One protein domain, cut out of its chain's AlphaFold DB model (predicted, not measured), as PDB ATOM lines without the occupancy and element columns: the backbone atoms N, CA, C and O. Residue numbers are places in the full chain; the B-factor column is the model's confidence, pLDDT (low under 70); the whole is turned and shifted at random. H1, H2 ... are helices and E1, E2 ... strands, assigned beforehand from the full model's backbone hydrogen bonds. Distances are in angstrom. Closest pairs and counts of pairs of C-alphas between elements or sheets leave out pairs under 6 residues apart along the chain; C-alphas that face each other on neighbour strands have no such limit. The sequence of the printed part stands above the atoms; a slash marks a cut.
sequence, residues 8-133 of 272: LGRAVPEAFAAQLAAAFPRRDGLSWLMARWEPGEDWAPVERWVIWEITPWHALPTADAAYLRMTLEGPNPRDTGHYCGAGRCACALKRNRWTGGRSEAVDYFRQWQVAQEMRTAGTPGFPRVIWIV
ATOM      1  N   LEU A   8      40.617 -17.100   8.637       78.50
ATOM      2  CA  LEU A   8      40.045 -15.835   9.125       78.50
ATOM      3  C   LEU A   8      38.753 -16.008   9.943       78.50
ATOM      4  O   LEU A   8      38.393 -15.113  10.704       78.50
ATOM      5  N   GLY A   9      38.074 -17.150   9.815       84.12
ATOM      6  CA  GLY A   9      36.857 -17.465  10.554       84.12
ATOM      7  C   GLY A   9      36.563 -18.962  10.555       84.12
ATOM      8  O   GLY A   9      36.828 -19.653   9.572       84.12
ATOM      9  N   ARG A  10      35.994 -19.455  11.656       92.62
ATOM     10  CA  ARG A  10      35.385 -20.786  11.758       92.62
ATOM     11  C   ARG A  10      33.985 -20.633  12.338       92.62
ATOM     12  O   ARG A  10      33.790 -19.850  13.266       92.62
ATOM     13  N   ALA A  11      33.024 -21.369  11.787       95.00
ATOM     14  CA  ALA A  11      31.688 -21.447  12.364       95.00
ATOM     15  C   ALA A  11      31.737 -22.275  13.653       95.00
ATOM     16  O   ALA A  11      32.417 -23.302  13.702       95.00
ATOM     17  N   VAL A  12      31.035 -21.820  14.693       96.62
ATOM     18  CA  VAL A  12      30.895 -22.586  15.937       96.62
ATOM     19  C   VAL A  12      30.154 -23.889  15.614       96.62
ATOM     20  O   VAL A  12      29.100 -23.818  14.978       96.62
ATOM     21  N   PRO A  13      30.659 -25.065  16.031       97.25
ATOM     22  CA  PRO A  13      29.944 -26.320  15.837       97.25
ATOM     23  C   PRO A  13      28.548 -26.261  16.469       97.25
ATOM     24  O   PRO A  13      28.413 -25.915  17.642       97.25
ATOM     25  N   GLU A  14      27.511 -26.625  15.713       96.56
ATOM     26  CA  GLU A  14      26.112 -26.534  16.162       96.56
ATOM     27  C   GLU A  14      25.863 -27.331  17.451       96.56
ATOM     28  O   GLU A  14      25.234 -26.832  18.382       96.56
ATOM     29  N   ALA A  15      26.441 -28.534  17.546       96.50
ATOM     30  CA  ALA A  15      26.358 -29.366  18.743       96.50
ATOM     31  C   ALA A  15      26.926 -28.659  19.985       96.50
ATOM     32  O   ALA A  15      26.320 -28.705  21.054       96.50
ATOM     33  N   PHE A  16      28.052 -27.955  19.839       97.50
ATOM     34  CA  PHE A  16      28.631 -27.190  20.936       97.50
ATOM     35  C   PHE A  16      27.779 -25.965  21.282       97.50
ATOM     36  O   PHE A  16      27.549 -25.690  22.456       97.50
ATOM     37  N   ALA A  17      27.267 -25.244  20.280       96.75
ATOM     38  CA  ALA A  17      26.373 -24.112  20.512       96.75
ATOM     39  C   ALA A  17      25.121 -24.533  21.306       96.75
ATOM     40  O   ALA A  17      24.726 -23.837  22.242       96.75
ATOM     41  N   ALA A  18      24.544 -25.697  20.987       96.44
ATOM     42  CA  ALA A  18      23.421 -26.272  21.721       96.44
ATOM     43  C   ALA A  18      23.793 -26.640  23.169       96.44
ATOM     44  O   ALA A  18      23.043 -26.318  24.090       96.44
ATOM     45  N   GLN A  19      24.957 -27.260  23.389       97.50
ATOM     46  CA  GLN A  19      25.453 -27.582  24.736       97.50
ATOM     47  C   GLN A  19      25.690 -26.324  25.576       97.50
ATOM     48  O   GLN A  19      25.245 -26.255  26.723       97.50
ATOM     49  N   LEU A  20      26.335 -25.307  24.998       96.81
ATOM     50  CA  LEU A  20      26.593 -24.036  25.668       96.81
ATOM     51  C   LEU A  20      25.282 -23.344  26.059       96.81
ATOM     52  O   LEU A  20      25.154 -22.883  27.189       96.81
ATOM     53  N   ALA A  21      24.291 -23.319  25.162       95.62
ATOM     54  CA  ALA A  21      22.978 -22.736  25.437       95.62
ATOM     55  C   ALA A  21      22.180 -23.522  26.493       95.62
ATOM     56  O   ALA A  21      21.442 -22.919  27.268       95.62
ATOM     57  N   ALA A  22      22.325 -24.849  26.540       96.56
ATOM     58  CA  ALA A  22      21.687 -25.680  27.558       96.56
ATOM     59  C   ALA A  22      22.305 -25.463  28.950       96.56
ATOM     60  O   ALA A  22      21.575 -25.375  29.936       96.56
ATOM     61  N   ALA A  23      23.635 -25.353  29.031       95.75
ATOM     62  CA  ALA A  23      24.352 -25.120  30.285       95.75
ATOM     63  C   ALA A  23      24.210 -23.671  30.790       95.75
ATOM     64  O   ALA A  23      24.059 -23.449  31.988       95.75
ATOM     65  N   PHE A  24      24.213 -22.696  29.876       95.25
ATOM     66  CA  PHE A  24      24.161 -21.261  30.169       95.25
ATOM     67  C   PHE A  24      23.029 -20.590  29.377       95.25
ATOM     68  O   PHE A  24      23.283 -19.842  28.425       95.25
ATOM     69  N   PRO A  25      21.757 -20.860  29.728       93.56
ATOM     70  CA  PRO A  25      20.620 -20.339  28.983       93.56
ATOM     71  C   PRO A  25      20.580 -18.814  29.043       93.56
ATOM     72  O   PRO A  25      20.690 -18.209  30.113       93.56
ATOM     73  N   ARG A  26      20.368 -18.185  27.883       91.94
ATOM     74  CA  ARG A  26      20.209 -16.733  27.791       91.94
ATOM     75  C   ARG A  26      18.972 -16.296  28.576       91.94
ATOM     76  O   ARG A  26      17.888 -16.846  28.394       91.94
ATOM     77  N   ARG A  27      19.142 -15.281  29.420       90.62
ATOM     78  CA  ARG A  27      18.066 -14.638  30.180       90.62
ATOM     79  C   ARG A  27      18.104 -13.140  29.936       90.62
ATOM     80  O   ARG A  27      19.182 -12.560  29.814       90.62
ATOM     81  N   ASP A  28      16.930 -12.527  29.869       86.88
ATOM     82  CA  ASP A  28      16.836 -11.086  29.675       86.88
ATOM     83  C   ASP A  28      17.472 -10.343  30.851       86.88
ATOM     84  O   ASP A  28      17.264 -10.674  32.017       86.88
ATOM     85  N   GLY A  29      18.292  -9.352  30.515       86.06
ATOM     86  CA  GLY A  29      19.000  -8.514  31.479       86.06
ATOM     87  C   GLY A  29      20.200  -9.151  32.181       86.06
ATOM     88  O   GLY A  29      20.849  -8.482  32.979       86.06
ATOM     89  N   LEU A  30      20.551 -10.398  31.857       90.69
ATOM     90  CA  LEU A  30      21.746 -11.062  32.377       90.69
ATOM     91  C   LEU A  30      22.828 -11.198  31.304       90.69
ATOM     92  O   LEU A  30      22.559 -11.127  30.102       90.69
ATOM     93  N   SER A  31      24.069 -11.392  31.753       92.75
ATOM     94  CA  SER A  31      25.173 -11.736  30.859       92.75
ATOM     95  C   SER A  31      24.917 -13.073  30.159       92.75
ATOM     96  O   SER A  31      24.278 -13.963  30.723       92.75
ATOM     97  N   TRP A  32      25.439 -13.240  28.946       95.12
ATOM     98  CA  TRP A  32      25.377 -14.510  28.215       95.12
ATOM     99  C   TRP A  32      26.725 -14.870  27.597       95.12
ATOM    100  O   TRP A  32      27.585 -14.008  27.417       95.12
ATOM    101  N   LEU A  33      26.903 -16.149  27.267       96.94
ATOM    102  CA  LEU A  33      28.139 -16.652  26.677       96.94
ATOM    103  C   LEU A  33      28.047 -16.755  25.154       96.94
ATOM    104  O   LEU A  33      26.994 -17.057  24.591       96.94
ATOM    105  N   MET A  34      29.172 -16.525  24.487       96.31
ATOM    106  CA  MET A  34      29.326 -16.642  23.042       96.31
ATOM    107  C   MET A  34      30.688 -17.251  22.715       96.31
ATOM    108  O   MET A  34      31.725 -16.716  23.098       96.31
ATOM    109  N   ALA A  35      30.692 -18.351  21.966       97.38
ATOM    110  CA  ALA A  35      31.918 -18.921  21.420       97.38
ATOM    111  C   ALA A  35      32.316 -18.208  20.122       97.38
ATOM    112  O   ALA A  35      31.463 -17.887  19.293       97.38
ATOM    113  N   ARG A  36      33.616 -17.974  19.928       95.81
ATOM    114  CA  ARG A  36      34.153 -17.298  18.746       95.81
ATOM    115  C   ARG A  36      35.506 -17.867  18.341       95.81
ATOM    116  O   ARG A  36      36.346 -18.143  19.192       95.81
ATOM    117  N   TRP A  37      35.727 -17.993  17.033       96.00
ATOM    118  CA  TRP A  37      37.056 -18.233  16.481       96.00
ATOM    119  C   TRP A  37      37.852 -16.935  16.430       96.00
ATOM    120  O   TRP A  37      37.425 -15.964  15.797       96.00
ATOM    121  N   GLU A  38      39.026 -16.924  17.047       93.81
ATOM    122  CA  GLU A  38      39.964 -15.817  16.955       93.81
ATOM    123  C   GLU A  38      41.176 -16.226  16.126       93.81
ATOM    124  O   GLU A  38      41.939 -17.090  16.550       93.81
ATOM    125  N   PRO A  39      41.405 -15.603  14.959       91.25
ATOM    126  CA  PRO A  39      42.500 -15.979  14.072       91.25
ATOM    127  C   PRO A  39      43.860 -15.390  14.502       91.25
ATOM    128  O   PRO A  39      44.745 -15.243  13.661       91.25
ATOM    129  N   GLY A  40      44.020 -14.923  15.744       88.19
ATOM    130  CA  GLY A  40      45.217 -14.202  16.213       88.19
ATOM    131  C   GLY A  40      45.387 -12.812  15.594       88.19
ATOM    132  O   GLY A  40      44.424 -12.214  15.132       88.19
ATOM    133  N   GLU A  41      46.597 -12.271  15.538       84.88
ATOM    134  CA  GLU A  41      46.939 -11.022  14.835       84.88
ATOM    135  C   GLU A  41      48.090 -11.268  13.851       84.88
ATOM    136  O   GLU A  41      48.849 -12.213  14.019       84.88
ATOM    137  N   ASP A  42      48.299 -10.414  12.845       83.12
ATOM    138  CA  ASP A  42      49.374 -10.635  11.847       83.12
ATOM    139  C   ASP A  42      50.794 -10.660  12.445       83.12
ATOM    140  O   ASP A  42      51.749 -11.144  11.829       83.12
ATOM    141  N   TRP A  43      50.956 -10.087  13.635       77.94
ATOM    142  CA  TRP A  43      52.206 -10.071  14.393       77.94
ATOM    143  C   TRP A  43      52.258 -11.142  15.494       77.94
ATOM    144  O   TRP A  43      53.344 -11.404  16.003       77.94
ATOM    145  N   ALA A  44      51.126 -11.768  15.824       82.38
ATOM    146  CA  ALA A  44      50.998 -12.889  16.755       82.38
ATOM    147  C   ALA A  44      49.833 -13.792  16.300       82.38
ATOM    148  O   ALA A  44      48.727 -13.698  16.844       82.38
ATOM    149  N   PRO A  45      50.028 -14.615  15.249       86.31
ATOM    150  CA  PRO A  45      48.953 -15.357  14.589       86.31
ATOM    151  C   PRO A  45      48.588 -16.620  15.376       86.31
ATOM    152  O   PRO A  45      48.725 -17.744  14.902       86.31
ATOM    153  N   VAL A  46      48.158 -16.433  16.619       89.94
ATOM    154  CA  VAL A  46      47.697 -17.510  17.486       89.94
ATOM    155  C   VAL A  46      46.206 -17.714  17.250       89.94
ATOM    156  O   VAL A  46      45.382 -16.934  17.723       89.94
ATOM    157  N   GLU A  47      45.862 -18.753  16.490       93.19
ATOM    158  CA  GLU A  47      44.467 -19.077  16.199       93.19
ATOM    159  C   GLU A  47      43.858 -19.981  17.285       93.19
ATOM    160  O   GLU A  47      44.391 -21.064  17.556       93.19
ATOM    161  N   ARG A  48      42.753 -19.568  17.917       95.19
ATOM    162  CA  ARG A  48      42.094 -20.318  19.005       95.19
ATOM    163  C   ARG A  48      40.585 -20.084  19.041       95.19
ATOM    164  O   ARG A  48      40.078 -19.071  18.560       95.19
ATOM    165  N   TRP A  49      39.873 -21.014  19.670       97.62
ATOM    166  CA  TRP A  49      38.519 -20.751  20.147       97.62
ATOM    167  C   TRP A  49      38.571 -19.952  21.453       97.62
ATOM    168  O   TRP A  49      39.417 -20.190  22.315       97.62
ATOM    169  N   VAL A  50      37.651 -19.003  21.601       97.12
ATOM    170  CA  VAL A  50      37.540 -18.135  22.776       97.12
ATOM    171  C   VAL A  50      36.073 -18.046  23.185       97.12
ATOM    172  O   VAL A  50      35.193 -17.920  22.329       97.12
ATOM    173  N   ILE A  51      35.802 -18.113  24.491       97.88
ATOM    174  CA  ILE A  51      34.467 -17.871  25.045       97.88
ATOM    175  C   ILE A  51      34.418 -16.451  25.591       97.88
ATOM    176  O   ILE A  51      35.186 -16.054  26.474       97.88
ATOM    177  N   TRP A  52      33.475 -15.698  25.051       97.12
ATOM    178  CA  TRP A  52      33.146 -14.343  25.437       97.12
ATOM    179  C   TRP A  52      31.931 -14.356  26.361       97.12
ATOM    180  O   TRP A  52      30.957 -15.054  26.098       97.12
ATOM    181  N   GLU A  53      31.973 -13.556  27.416       96.00
ATOM    182  CA  GLU A  53      30.810 -13.142  28.193       96.00
ATOM    183  C   GLU A  53      30.370 -11.773  27.679       96.00
ATOM    184  O   GLU A  53      31.176 -10.845  27.594       96.00
ATOM    185  N   ILE A  54      29.099 -11.644  27.320       95.62
ATOM    186  CA  ILE A  54      28.506 -10.384  26.891       95.62
ATOM    187  C   ILE A  54      27.603  -9.891  28.009       95.62
ATOM    188  O   ILE A  54      26.596 -10.524  28.314       95.62
ATOM    189  N   THR A  55      27.950  -8.760  28.615       94.56
ATOM    190  CA  THR A  55      27.141  -8.130  29.661       94.56
ATOM    191  C   THR A  55      26.266  -7.036  29.047       94.56
ATOM    192  O   THR A  55      26.801  -6.131  28.399       94.56
ATOM    193  N   PRO A  56      24.931  -7.065  29.224       93.31
ATOM    194  CA  PRO A  56      24.073  -5.970  28.789       93.31
ATOM    195  C   PRO A  56      24.529  -4.631  29.377       93.31
ATOM    196  O   PRO A  56      24.864  -4.550  30.555       93.31
ATOM    197  N   TRP A  57      24.489  -3.552  28.590       92.12
ATOM    198  CA  TRP A  57      24.958  -2.236  29.051       92.12
ATOM    199  C   TRP A  57      24.259  -1.729  30.316       92.12
ATOM    200  O   TRP A  57      24.884  -1.063  31.130       92.12
ATOM    201  N   HIS A  58      22.978  -2.058  30.492       90.00
ATOM    202  CA  HIS A  58      22.207  -1.667  31.675       90.00
ATOM    203  C   HIS A  58      22.558  -2.477  32.933       90.00
ATOM    204  O   HIS A  58      22.154  -2.090  34.023       90.00
ATOM    205  N   ALA A  59      23.278  -3.594  32.789       88.25
ATOM    206  CA  ALA A  59      23.742  -4.422  33.899       88.25
ATOM    207  C   ALA A  59      25.130  -3.994  34.413       88.25
ATOM    208  O   ALA A  59      25.608  -4.527  35.412       88.25
ATOM    209  N   LEU A  60      25.791  -3.043  33.741       85.25
ATOM    210  CA  LEU A  60      27.057  -2.470  34.197       85.25
ATOM    211  C   LEU A  60      26.825  -1.258  35.115       85.25
ATOM    212  O   LEU A  60      25.865  -0.512  34.907       85.25
ATOM    213  N   PRO A  61      27.729  -0.995  36.081       84.00
ATOM    214  CA  PRO A  61      27.714   0.245  36.849       84.00
ATOM    215  C   PRO A  61      27.753   1.479  35.934       84.00
ATOM    216  O   PRO A  61      28.537   1.536  34.986       84.00
ATOM    217  N   THR A  62      26.932   2.493  36.230       81.19
ATOM    218  CA  THR A  62      26.697   3.646  35.338       81.19
ATOM    219  C   THR A  62      27.974   4.401  34.952       81.19
ATOM    220  O   THR A  62      28.112   4.818  33.800       81.19
ATOM    221  N   ALA A  63      28.909   4.577  35.892       79.31
ATOM    222  CA  ALA A  63      30.162   5.294  35.647       79.31
ATOM    223  C   ALA A  63      31.071   4.547  34.654       79.31
ATOM    224  O   ALA A  63      31.589   5.154  33.714       79.31
ATOM    225  N   ASP A  64      31.189   3.228  34.807       77.88
ATOM    226  CA  ASP A  64      32.014   2.384  33.938       77.88
ATOM    227  C   ASP A  64      31.375   2.234  32.556       77.88
ATOM    228  O   ASP A  64      32.051   2.310  31.526       77.88
ATOM    229  N   ALA A  65      30.048   2.080  32.521       83.94
ATOM    230  CA  ALA A  65      29.293   1.875  31.296       83.94
ATOM    231  C   ALA A  65      29.497   3.025  30.300       83.94
ATOM    232  O   ALA A  65      29.712   2.771  29.116       83.94
ATOM    233  N   ALA A  66      29.475   4.282  30.759       87.12
ATOM    234  CA  ALA A  66      29.633   5.446  29.887       87.12
ATOM    235  C   ALA A  66      31.008   5.475  29.197       87.12
ATOM    236  O   ALA A  66      31.091   5.644  27.978       87.12
ATOM    237  N   TYR A  67      32.080   5.263  29.963       84.75
ATOM    238  CA  TYR A  67      33.444   5.272  29.442       84.75
ATOM    239  C   TYR A  67      33.717   4.088  28.504       84.75
ATOM    240  O   TYR A  67      34.237   4.269  27.395       84.75
ATOM    241  N   LEU A  68      33.319   2.878  28.909       87.31
ATOM    242  CA  LEU A  68      33.491   1.667  28.104       87.31
ATOM    243  C   LEU A  68      32.707   1.757  26.796       87.31
ATOM    244  O   LEU A  68      33.232   1.421  25.735       87.31
ATOM    245  N   ARG A  69      31.475   2.269  26.854       89.19
ATOM    246  CA  ARG A  69      30.626   2.464  25.681       89.19
ATOM    247  C   ARG A  69      31.211   3.491  24.723       89.19
ATOM    248  O   ARG A  69      31.342   3.183  23.546       89.19
ATOM    249  N   MET A  70      31.633   4.660  25.213       87.94
ATOM    250  CA  MET A  70      32.312   5.671  24.390       87.94
ATOM    251  C   MET A  70      33.520   5.073  23.655       87.94
ATOM    252  O   MET A  70      33.745   5.355  22.480       87.94
ATOM    253  N   THR A  71      34.279   4.223  24.343       86.12
ATOM    254  CA  THR A  71      35.490   3.613  23.797       86.12
ATOM    255  C   THR A  71      35.183   2.535  22.756       86.12
ATOM    256  O   THR A  71      35.803   2.509  21.695       86.12
ATOM    257  N   LEU A  72      34.222   1.651  23.033       88.94
ATOM    258  CA  LEU A  72      33.879   0.530  22.154       88.94
ATOM    259  C   LEU A  72      32.984   0.934  20.981       88.94
ATOM    260  O   LEU A  72      33.063   0.299  19.937       88.94
ATOM    261  N   GLU A  73      32.170   1.982  21.117       89.38
ATOM    262  CA  GLU A  73      31.378   2.558  20.021       89.38
ATOM    263  C   GLU A  73      32.181   3.540  19.155       89.38
ATOM    264  O   GLU A  73      31.717   3.917  18.077       89.38
ATOM    265  N   GLY A  74      33.361   3.950  19.624       87.56
ATOM    266  CA  GLY A  74      34.265   4.855  18.928       87.56
ATOM    267  C   GLY A  74      35.006   4.217  17.742       87.56
ATOM    268  O   GLY A  74      34.717   3.085  17.342       87.56
ATOM    269  N   PRO A  75      35.977   4.948  17.159       86.81
ATOM    270  CA  PRO A  75      36.809   4.452  16.064       86.81
ATOM    271  C   PRO A  75      37.551   3.165  16.430       86.81
ATOM    272  O   PRO A  75      37.850   2.923  17.601       86.81
ATOM    273  N   ASN A  76      37.907   2.371  15.422       87.44
ATOM    274  CA  ASN A  76      38.672   1.150  15.631       87.44
ATOM    275  C   ASN A  76      40.023   1.478  16.306       87.44
ATOM    276  O   ASN A  76      40.782   2.311  15.799       87.44
ATOM    277  N   PRO A  77      40.371   0.819  17.431       82.50
ATOM    278  CA  PRO A  77      41.599   1.105  18.177       82.50
ATOM    279  C   PRO A  77      42.883   0.806  17.388       82.50
ATOM    280  O   PRO A  77      43.964   1.231  17.799       82.50
ATOM    281  N   ARG A  78      42.782   0.081  16.266       83.62
ATOM    282  CA  ARG A  78      43.892  -0.231  15.358       83.62
ATOM    283  C   ARG A  78      43.978   0.689  14.143       83.62
ATOM    284  O   ARG A  78      44.964   0.601  13.420       83.62
ATOM    285  N   ASP A  79      43.023   1.601  13.951       86.50
ATOM    286  CA  ASP A  79      43.118   2.620  12.893       86.50
ATOM    287  C   ASP A  79      44.227   3.637  13.191       86.50
ATOM    288  O   ASP A  79      44.743   4.295  12.287       86.50
ATOM    289  N   THR A  80      44.613   3.770  14.463       82.62
ATOM    290  CA  THR A  80      45.754   4.582  14.882       82.62
ATOM    291  C   THR A  80      46.735   3.760  15.711       82.62
ATOM    292  O   THR A  80      46.363   2.842  16.444       82.62
ATOM    293  N   GLY A  81      48.015   4.113  15.611       86.38
ATOM    294  CA  GLY A  81      49.094   3.429  16.315       86.38
ATOM    295  C   GLY A  81      49.800   2.384  15.461       86.38
ATOM    296  O   GLY A  81      49.729   2.398  14.236       86.38
ATOM    297  N   HIS A  82      50.568   1.524  16.119       87.38
ATOM    298  CA  HIS A  82      51.312   0.441  15.487       87.38
ATOM    299  C   HIS A  82      51.713  -0.618  16.517       87.38
ATOM    300  O   HIS A  82      51.843  -0.331  17.712       87.38
ATOM    301  N   TYR A  83      51.993  -1.838  16.057       88.00
ATOM    302  CA  TYR A  83      52.600  -2.860  16.905       88.00
ATOM    303  C   TYR A  83      54.084  -2.553  17.127       88.00
ATOM    304  O   TYR A  83      54.883  -2.543  16.189       88.00
ATOM    305  N   CYS A  84      54.467  -2.302  18.377       89.56
ATOM    306  CA  CYS A  84      55.820  -1.910  18.757       89.56
ATOM    307  C   CYS A  84      56.731  -3.126  18.990       89.56
ATOM    308  O   CYS A  84      57.264  -3.321  20.084       89.56
ATOM    309  N   GLY A  85      56.885  -3.953  17.955       88.69
ATOM    310  CA  GLY A  85      57.739  -5.145  17.949       88.69
ATOM    311  C   GLY A  85      58.966  -5.018  17.044       88.69
ATOM    312  O   GLY A  85      59.078  -4.103  16.218       88.69
ATOM    313  N   ALA A  86      59.903  -5.957  17.188       88.12
ATOM    314  CA  ALA A  86      61.074  -6.063  16.318       88.12
ATOM    315  C   ALA A  86      60.654  -6.193  14.841       88.12
ATOM    316  O   ALA A  86      59.772  -6.979  14.505       88.12
ATOM    317  N   GLY A  87      61.244  -5.376  13.960       87.75
ATOM    318  CA  GLY A  87      60.935  -5.374  12.522       87.75
ATOM    319  C   GLY A  87      59.540  -4.857  12.134       87.75
ATOM    320  O   GLY A  87      59.187  -4.914  10.961       87.75
ATOM    321  N   ARG A  88      58.737  -4.356  13.087       85.88
ATOM    322  CA  ARG A  88      57.351  -3.906  12.843       85.88
ATOM    323  C   ARG A  88      57.127  -2.410  13.083       85.88
ATOM    324  O   ARG A  88      56.107  -1.880  12.660       85.88
ATOM    325  N   CYS A  89      58.067  -1.720  13.735       89.94
ATOM    326  CA  CYS A  89      57.987  -0.273  13.951       89.94
ATOM    327  C   CYS A  89      59.355   0.419  13.986       89.94
ATOM    328  O   CYS A  89      60.390  -0.238  14.116       89.94
ATOM    329  N   ALA A  90      59.346   1.755  13.971       91.44
ATOM    330  CA  ALA A  90      60.539   2.603  14.057       91.44
ATOM    331  C   ALA A  90      60.909   3.055  15.489       91.44
ATOM    332  O   ALA A  90      61.890   3.769  15.666       91.44
ATOM    333  N   CYS A  91      60.160   2.659  16.528       90.88
ATOM    334  CA  CYS A  91      60.464   3.070  17.904       90.88
ATOM    335  C   CYS A  91      61.860   2.621  18.354       90.88
ATOM    336  O   CYS A  91      62.241   1.476  18.101       90.88
ATOM    337  N   ALA A  92      62.566   3.493  19.081       92.94
ATOM    338  CA  ALA A  92      63.877   3.189  19.658       92.94
ATOM    339  C   ALA A  92      63.805   2.065  20.706       92.94
ATOM    340  O   ALA A  92      64.634   1.163  20.708       92.94
ATOM    341  N   LEU A  93      62.770   2.088  21.555       92.06
ATOM    342  CA  LEU A  93      62.495   1.041  22.538       92.06
ATOM    343  C   LEU A  93      61.284   0.228  22.086       92.06
ATOM    344  O   LEU A  93      60.196   0.782  21.902       92.06
ATOM    345  N   LYS A  94      61.477  -1.080  21.896       91.31
ATOM    346  CA  LYS A  94      60.396  -2.010  21.552       91.31
ATOM    347  C   LYS A  94      59.615  -2.371  22.805       91.31
ATOM    348  O   LYS A  94      60.206  -2.695  23.828       91.31
ATOM    349  N   ARG A  95      58.286  -2.299  22.715       86.12
ATOM    350  CA  ARG A  95      57.374  -2.567  23.837       86.12
ATOM    351  C   ARG A  95      56.635  -3.901  23.710       86.12
ATOM    352  O   ARG A  95      55.907  -4.246  24.628       86.12
ATOM    353  N   ASN A  96      56.786  -4.604  22.582       85.06
ATOM    354  CA  ASN A  96      56.117  -5.874  22.268       85.06
ATOM    355  C   ASN A  96      54.599  -5.840  22.508       85.06
ATOM    356  O   ASN A  96      53.999  -6.797  22.980       85.06
ATOM    357  N   ARG A  97      53.977  -4.701  22.189       84.94
ATOM    358  CA  ARG A  97      52.534  -4.464  22.295       84.94
ATOM    359  C   ARG A  97      52.099  -3.404  21.295       84.94
ATOM    360  O   ARG A  97      52.942  -2.718  20.711       84.94
ATOM    361  N   TRP A  98      50.795  -3.240  21.098       85.38
ATOM    362  CA  TRP A  98      50.274  -2.110  20.328       85.38
ATOM    363  C   TRP A  98      50.531  -0.790  21.061       85.38
ATOM    364  O   TRP A  98      50.418  -0.712  22.282       85.38
ATOM    365  N   THR A  99      50.924   0.253  20.334       83.81
ATOM    366  CA  THR A  99      51.240   1.567  20.908       83.81
ATOM    367  C   THR A  99      50.714   2.693  20.031       83.81
ATOM    368  O   THR A  99      50.697   2.560  18.809       83.81
ATOM    369  N   GLY A 100      50.340   3.822  20.642       75.75
ATOM    370  CA  GLY A 100      49.949   5.034  19.910       75.75
ATOM    371  C   GLY A 100      48.526   5.015  19.334       75.75
ATOM    372  O   GLY A 100      48.270   5.685  18.335       75.75
ATOM    373  N   GLY A 101      47.614   4.246  19.937       74.06
ATOM    374  CA  GLY A 101      46.190   4.194  19.583       74.06
ATOM    375  C   GLY A 101      45.333   5.195  20.372       74.06
ATOM    376  O   GLY A 101      45.752   5.687  21.414       74.06
ATOM    377  N   ARG A 102      44.116   5.489  19.890       66.25
ATOM    378  CA  ARG A 102      43.154   6.386  20.573       66.25
ATOM    379  C   ARG A 102      42.507   5.789  21.829       66.25
ATOM    380  O   ARG A 102      41.781   6.497  22.517       66.25
ATOM    381  N   SER A 103      42.755   4.518  22.128       60.22
ATOM    382  CA  SER A 103      42.255   3.866  23.333       60.22
ATOM    383  C   SER A 103      43.352   3.027  23.973       60.22
ATOM    384  O   SER A 103      43.830   2.069  23.372       60.22
ATOM    385  N   GLU A 104      43.749   3.406  25.188       55.19
ATOM    386  CA  GLU A 104      44.590   2.585  26.068       55.19
ATOM    387  C   GLU A 104      43.748   1.641  26.942       55.19
ATOM    388  O   GLU A 104      44.275   0.677  27.486       55.19
ATOM    389  N   ALA A 105      42.439   1.896  27.066       50.12
ATOM    390  CA  ALA A 105      41.547   1.126  27.930       50.12
ATOM    391  C   ALA A 105      40.959  -0.129  27.275       50.12
ATOM    392  O   ALA A 105      40.523  -1.037  27.976       50.12
ATOM    393  N   VAL A 106      40.938  -0.190  25.941       55.88
ATOM    394  CA  VAL A 106      40.534  -1.383  25.186       55.88
ATOM    395  C   VAL A 106      41.783  -1.949  24.529       55.88
ATOM    396  O   VAL A 106      42.101  -1.657  23.378       55.88
ATOM    397  N   ASP A 107      42.517  -2.751  25.296       55.97
ATOM    398  CA  ASP A 107      43.747  -3.420  24.850       55.97
ATOM    399  C   ASP A 107      43.470  -4.401  23.683       55.97
ATOM    400  O   ASP A 107      44.283  -4.636  22.780       55.97
ATOM    401  N   TYR A 108      42.233  -4.895  23.600       69.56
ATOM    402  CA  TYR A 108      41.841  -5.920  22.646       69.56
ATOM    403  C   TYR A 108      41.031  -5.322  21.496       69.56
ATOM    404  O   TYR A 108      39.825  -5.124  21.591       69.56
ATOM    405  N   PHE A 109      41.680  -5.126  20.344       85.31
ATOM    406  CA  PHE A 109      41.011  -4.918  19.049       85.31
ATOM    407  C   PHE A 109      39.822  -5.864  18.842       85.31
ATOM    408  O   PHE A 109      38.767  -5.460  18.357       85.31
ATOM    409  N   ARG A 110      39.972  -7.114  19.293       88.81
ATOM    410  CA  ARG A 110      38.929  -8.140  19.267       88.81
ATOM    411  C   ARG A 110      37.697  -7.765  20.084       88.81
ATOM    412  O   ARG A 110      36.587  -7.963  19.608       88.81
ATOM    413  N   GLN A 111      37.873  -7.142  21.246       91.06
ATOM    414  CA  GLN A 111      36.764  -6.651  22.064       91.06
ATOM    415  C   GLN A 111      35.965  -5.569  21.328       91.06
ATOM    416  O   GLN A 111      34.737  -5.619  21.316       91.06
ATOM    417  N   TRP A 112      36.652  -4.638  20.652       91.62
ATOM    418  CA  TRP A 112      36.001  -3.643  19.794       91.62
ATOM    419  C   TRP A 112      35.235  -4.310  18.644       91.62
ATOM    420  O   TRP A 112      34.056  -4.022  18.459       91.62
ATOM    421  N   GLN A 113      35.848  -5.254  17.921       92.25
ATOM    422  CA  GLN A 113      35.180  -5.954  16.814       92.25
ATOM    423  C   GLN A 113      33.920  -6.692  17.267       92.25
ATOM    424  O   GLN A 113      32.865  -6.542  16.653       92.25
ATOM    425  N   VAL A 114      34.010  -7.439  18.371       93.75
ATOM    426  CA  VAL A 114      32.862  -8.141  18.951       93.75
ATOM    427  C   VAL A 114      31.760  -7.149  19.331       93.75
ATOM    428  O   VAL A 114      30.592  -7.394  19.037       93.75
ATOM    429  N   ALA A 115      32.106  -6.012  19.943       94.19
ATOM    430  CA  ALA A 115      31.125  -4.996  20.319       94.19
ATOM    431  C   ALA A 115      30.393  -4.418  19.093       94.19
ATOM    432  O   ALA A 115      29.171  -4.252  19.129       94.19
ATOM    433  N   GLN A 116      31.114  -4.159  17.997       94.75
ATOM    434  CA  GLN A 116      30.524  -3.671  16.748       94.75
ATOM    435  C   GLN A 116      29.597  -4.707  16.110       94.75
ATOM    436  O   GLN A 116      28.473  -4.377  15.739       94.75
ATOM    437  N   GLU A 117      30.016  -5.971  16.041       94.00
ATOM    438  CA  GLU A 117      29.181  -7.054  15.510       94.00
ATOM    439  C   GLU A 117      27.888  -7.226  16.314       94.00
ATOM    440  O   GLU A 117      26.802  -7.311  15.741       94.00
ATOM    441  N   MET A 118      27.984  -7.201  17.644       94.06
ATOM    442  CA  MET A 118      26.828  -7.284  18.541       94.06
ATOM    443  C   MET A 118      25.885  -6.092  18.399       94.06
ATOM    444  O   MET A 118      24.665  -6.255  18.438       94.06
ATOM    445  N   ARG A 119      26.428  -4.893  18.180       94.25
ATOM    446  CA  ARG A 119      25.632  -3.703  17.876       94.25
ATOM    447  C   ARG A 119      24.882  -3.861  16.553       94.25
ATOM    448  O   ARG A 119      23.682  -3.607  16.519       94.25
ATOM    449  N   THR A 120      25.557  -4.294  15.490       95.44
ATOM    450  CA  THR A 120      24.936  -4.523  14.175       95.44
ATOM    451  C   THR A 120      23.867  -5.614  14.232       95.44
ATOM    452  O   THR A 120      22.833  -5.483  13.583       95.44
ATOM    453  N   ALA A 121      24.068  -6.648  15.051       94.50
ATOM    454  CA  ALA A 121      23.101  -7.722  15.270       94.50
ATOM    455  C   ALA A 121      21.894  -7.321  16.146       94.50
ATOM    456  O   ALA A 121      20.997  -8.133  16.355       94.50
ATOM    457  N   GLY A 122      21.855  -6.091  16.678       95.06
ATOM    458  CA  GLY A 122      20.764  -5.621  17.538       95.06
ATOM    459  C   GLY A 122      20.819  -6.145  18.977       95.06
ATOM    460  O   GLY A 122      19.846  -6.012  19.715       95.06
ATOM    461  N   THR A 123      21.951  -6.704  19.406       93.81
ATOM    462  CA  THR A 123      22.169  -7.219  20.766       93.81
ATOM    463  C   THR A 123      23.376  -6.546  21.426       93.81
ATOM    464  O   THR A 123      24.334  -7.233  21.783       93.81
ATOM    465  N   PRO A 124      23.383  -5.206  21.574       94.75
ATOM    466  CA  PRO A 124      24.542  -4.489  22.085       94.75
ATOM    467  C   PRO A 124      24.831  -4.864  23.542       94.75
ATOM    468  O   PRO A 124      23.931  -4.940  24.380       94.75
ATOM    469  N   GLY A 125      26.109  -5.025  23.855       93.31
ATOM    470  CA  GLY A 125      26.589  -5.281  25.204       93.31
ATOM    471  C   GLY A 125      28.092  -5.076  25.290       93.31
ATOM    472  O   GLY A 125      28.748  -4.809  24.282       93.31
ATOM    473  N   PHE A 126      28.621  -5.194  26.499       93.81
ATOM    474  CA  PHE A 126      30.045  -5.165  26.778       93.81
ATOM    475  C   PHE A 126      30.621  -6.581  26.667       93.81
ATOM    476  O   PHE A 126      30.291  -7.430  27.500       93.81
ATOM    477  N   PRO A 127      31.456  -6.865  25.655       94.88
ATOM    478  CA  PRO A 127      32.072  -8.170  25.511       94.88
ATOM    479  C   PRO A 127      33.326  -8.274  26.379       94.88
ATOM    480  O   PRO A 127      34.142  -7.357  26.412       94.88
ATOM    481  N   ARG A 128      33.529  -9.409  27.041       93.31
ATOM    482  CA  ARG A 128      34.754  -9.738  27.780       93.31
ATOM    483  C   ARG A 128      35.148 -11.183  27.510       93.31
ATOM    484  O   ARG A 128      34.313 -12.071  27.619       93.31
ATOM    485  N   VAL A 129      36.418 -11.431  27.208       94.19
ATOM    486  CA  VAL A 129      36.935 -12.805  27.163       94.19
ATOM    487  C   VAL A 129      36.899 -13.385  28.570       94.19
ATOM    488  O   VAL A 129      37.414 -12.770  29.503       94.19
ATOM    489  N   ILE A 130      36.310 -14.567  28.725       95.75
ATOM    490  CA  ILE A 130      36.289 -15.282  30.008       95.75
ATOM    491  C   ILE A 130      36.978 -16.641  29.953       95.75
ATOM    492  O   ILE A 130      37.253 -17.206  31.012       95.75
ATOM    493  N   TRP A 131      37.261 -17.152  28.751       97.44
ATOM    494  CA  TRP A 131      37.875 -18.459  28.558       97.44
ATOM    495  C   TRP A 131      38.659 -18.526  27.247       97.44
ATOM    496  O   TRP A 131      38.130 -18.172  26.192       97.44
ATOM    497  N   ILE A 132      39.891 -19.023  27.304       96.94
ATOM    498  CA  ILE A 132      40.716 -19.356  26.140       96.94
ATOM    499  C   ILE A 132      40.725 -20.874  26.012       96.94
ATOM    500  O   ILE A 132      41.120 -21.561  26.950       96.94
ATOM    501  N   VAL A 133      40.307 -21.402  24.864       97.69
ATOM    502  CA  VAL A 133      40.223 -22.848  24.627       97.69
ATOM    503  C   VAL A 133      41.563 -23.345  24.089       97.69
ATOM    504  O   VAL A 133      41.894 -23.166  22.914       97.69
TER     505      VAL A 133
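This is residues 8 to 133 of the 272 residues of an uncharacterized protein of Gemmatimonas aurantiaca (strain T-27 / DSM 14586 / JCM 11422 / NBRC 100505) (UniProt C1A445). A strongly twisted antiparallel sheet, E1 E2 E3, has H3 packed over one face. The loop of residues 74 to 108 reaches far out. The printed part has 126 residues, under half in named elements, class mixed, and is only just compact, close to loose, with radius of gyration of the C-alphas 16.2 A and spans 51 by 35 by 21 A.

H1 is residues 14 to 23, from C-alpha (26.112, -26.534, 16.162); E1 32 to 38; E2 48 to 56, 25.0 A; H2 62 to 73; H3 109 to 120; E3 125 to 133, ending at (40.223, -22.848, 24.627).

N 34 and O 52 of hairpin E1 and E2, and N 53 and O 128 of E2 and E3, are within hydrogen-bond range, 2.8 A each. H3 is on the sheet, height 6.3 A; H1 and H2 only graze it. H2 touches H3, closest C-alphas Leu 72 and Trp 112, 5.2 A. H1 and H3 have every O i to N i+4 pair within range, H2 7 of 8.

The link H2 to H3 is long; residues 102 to 108 have pLDDT under 70.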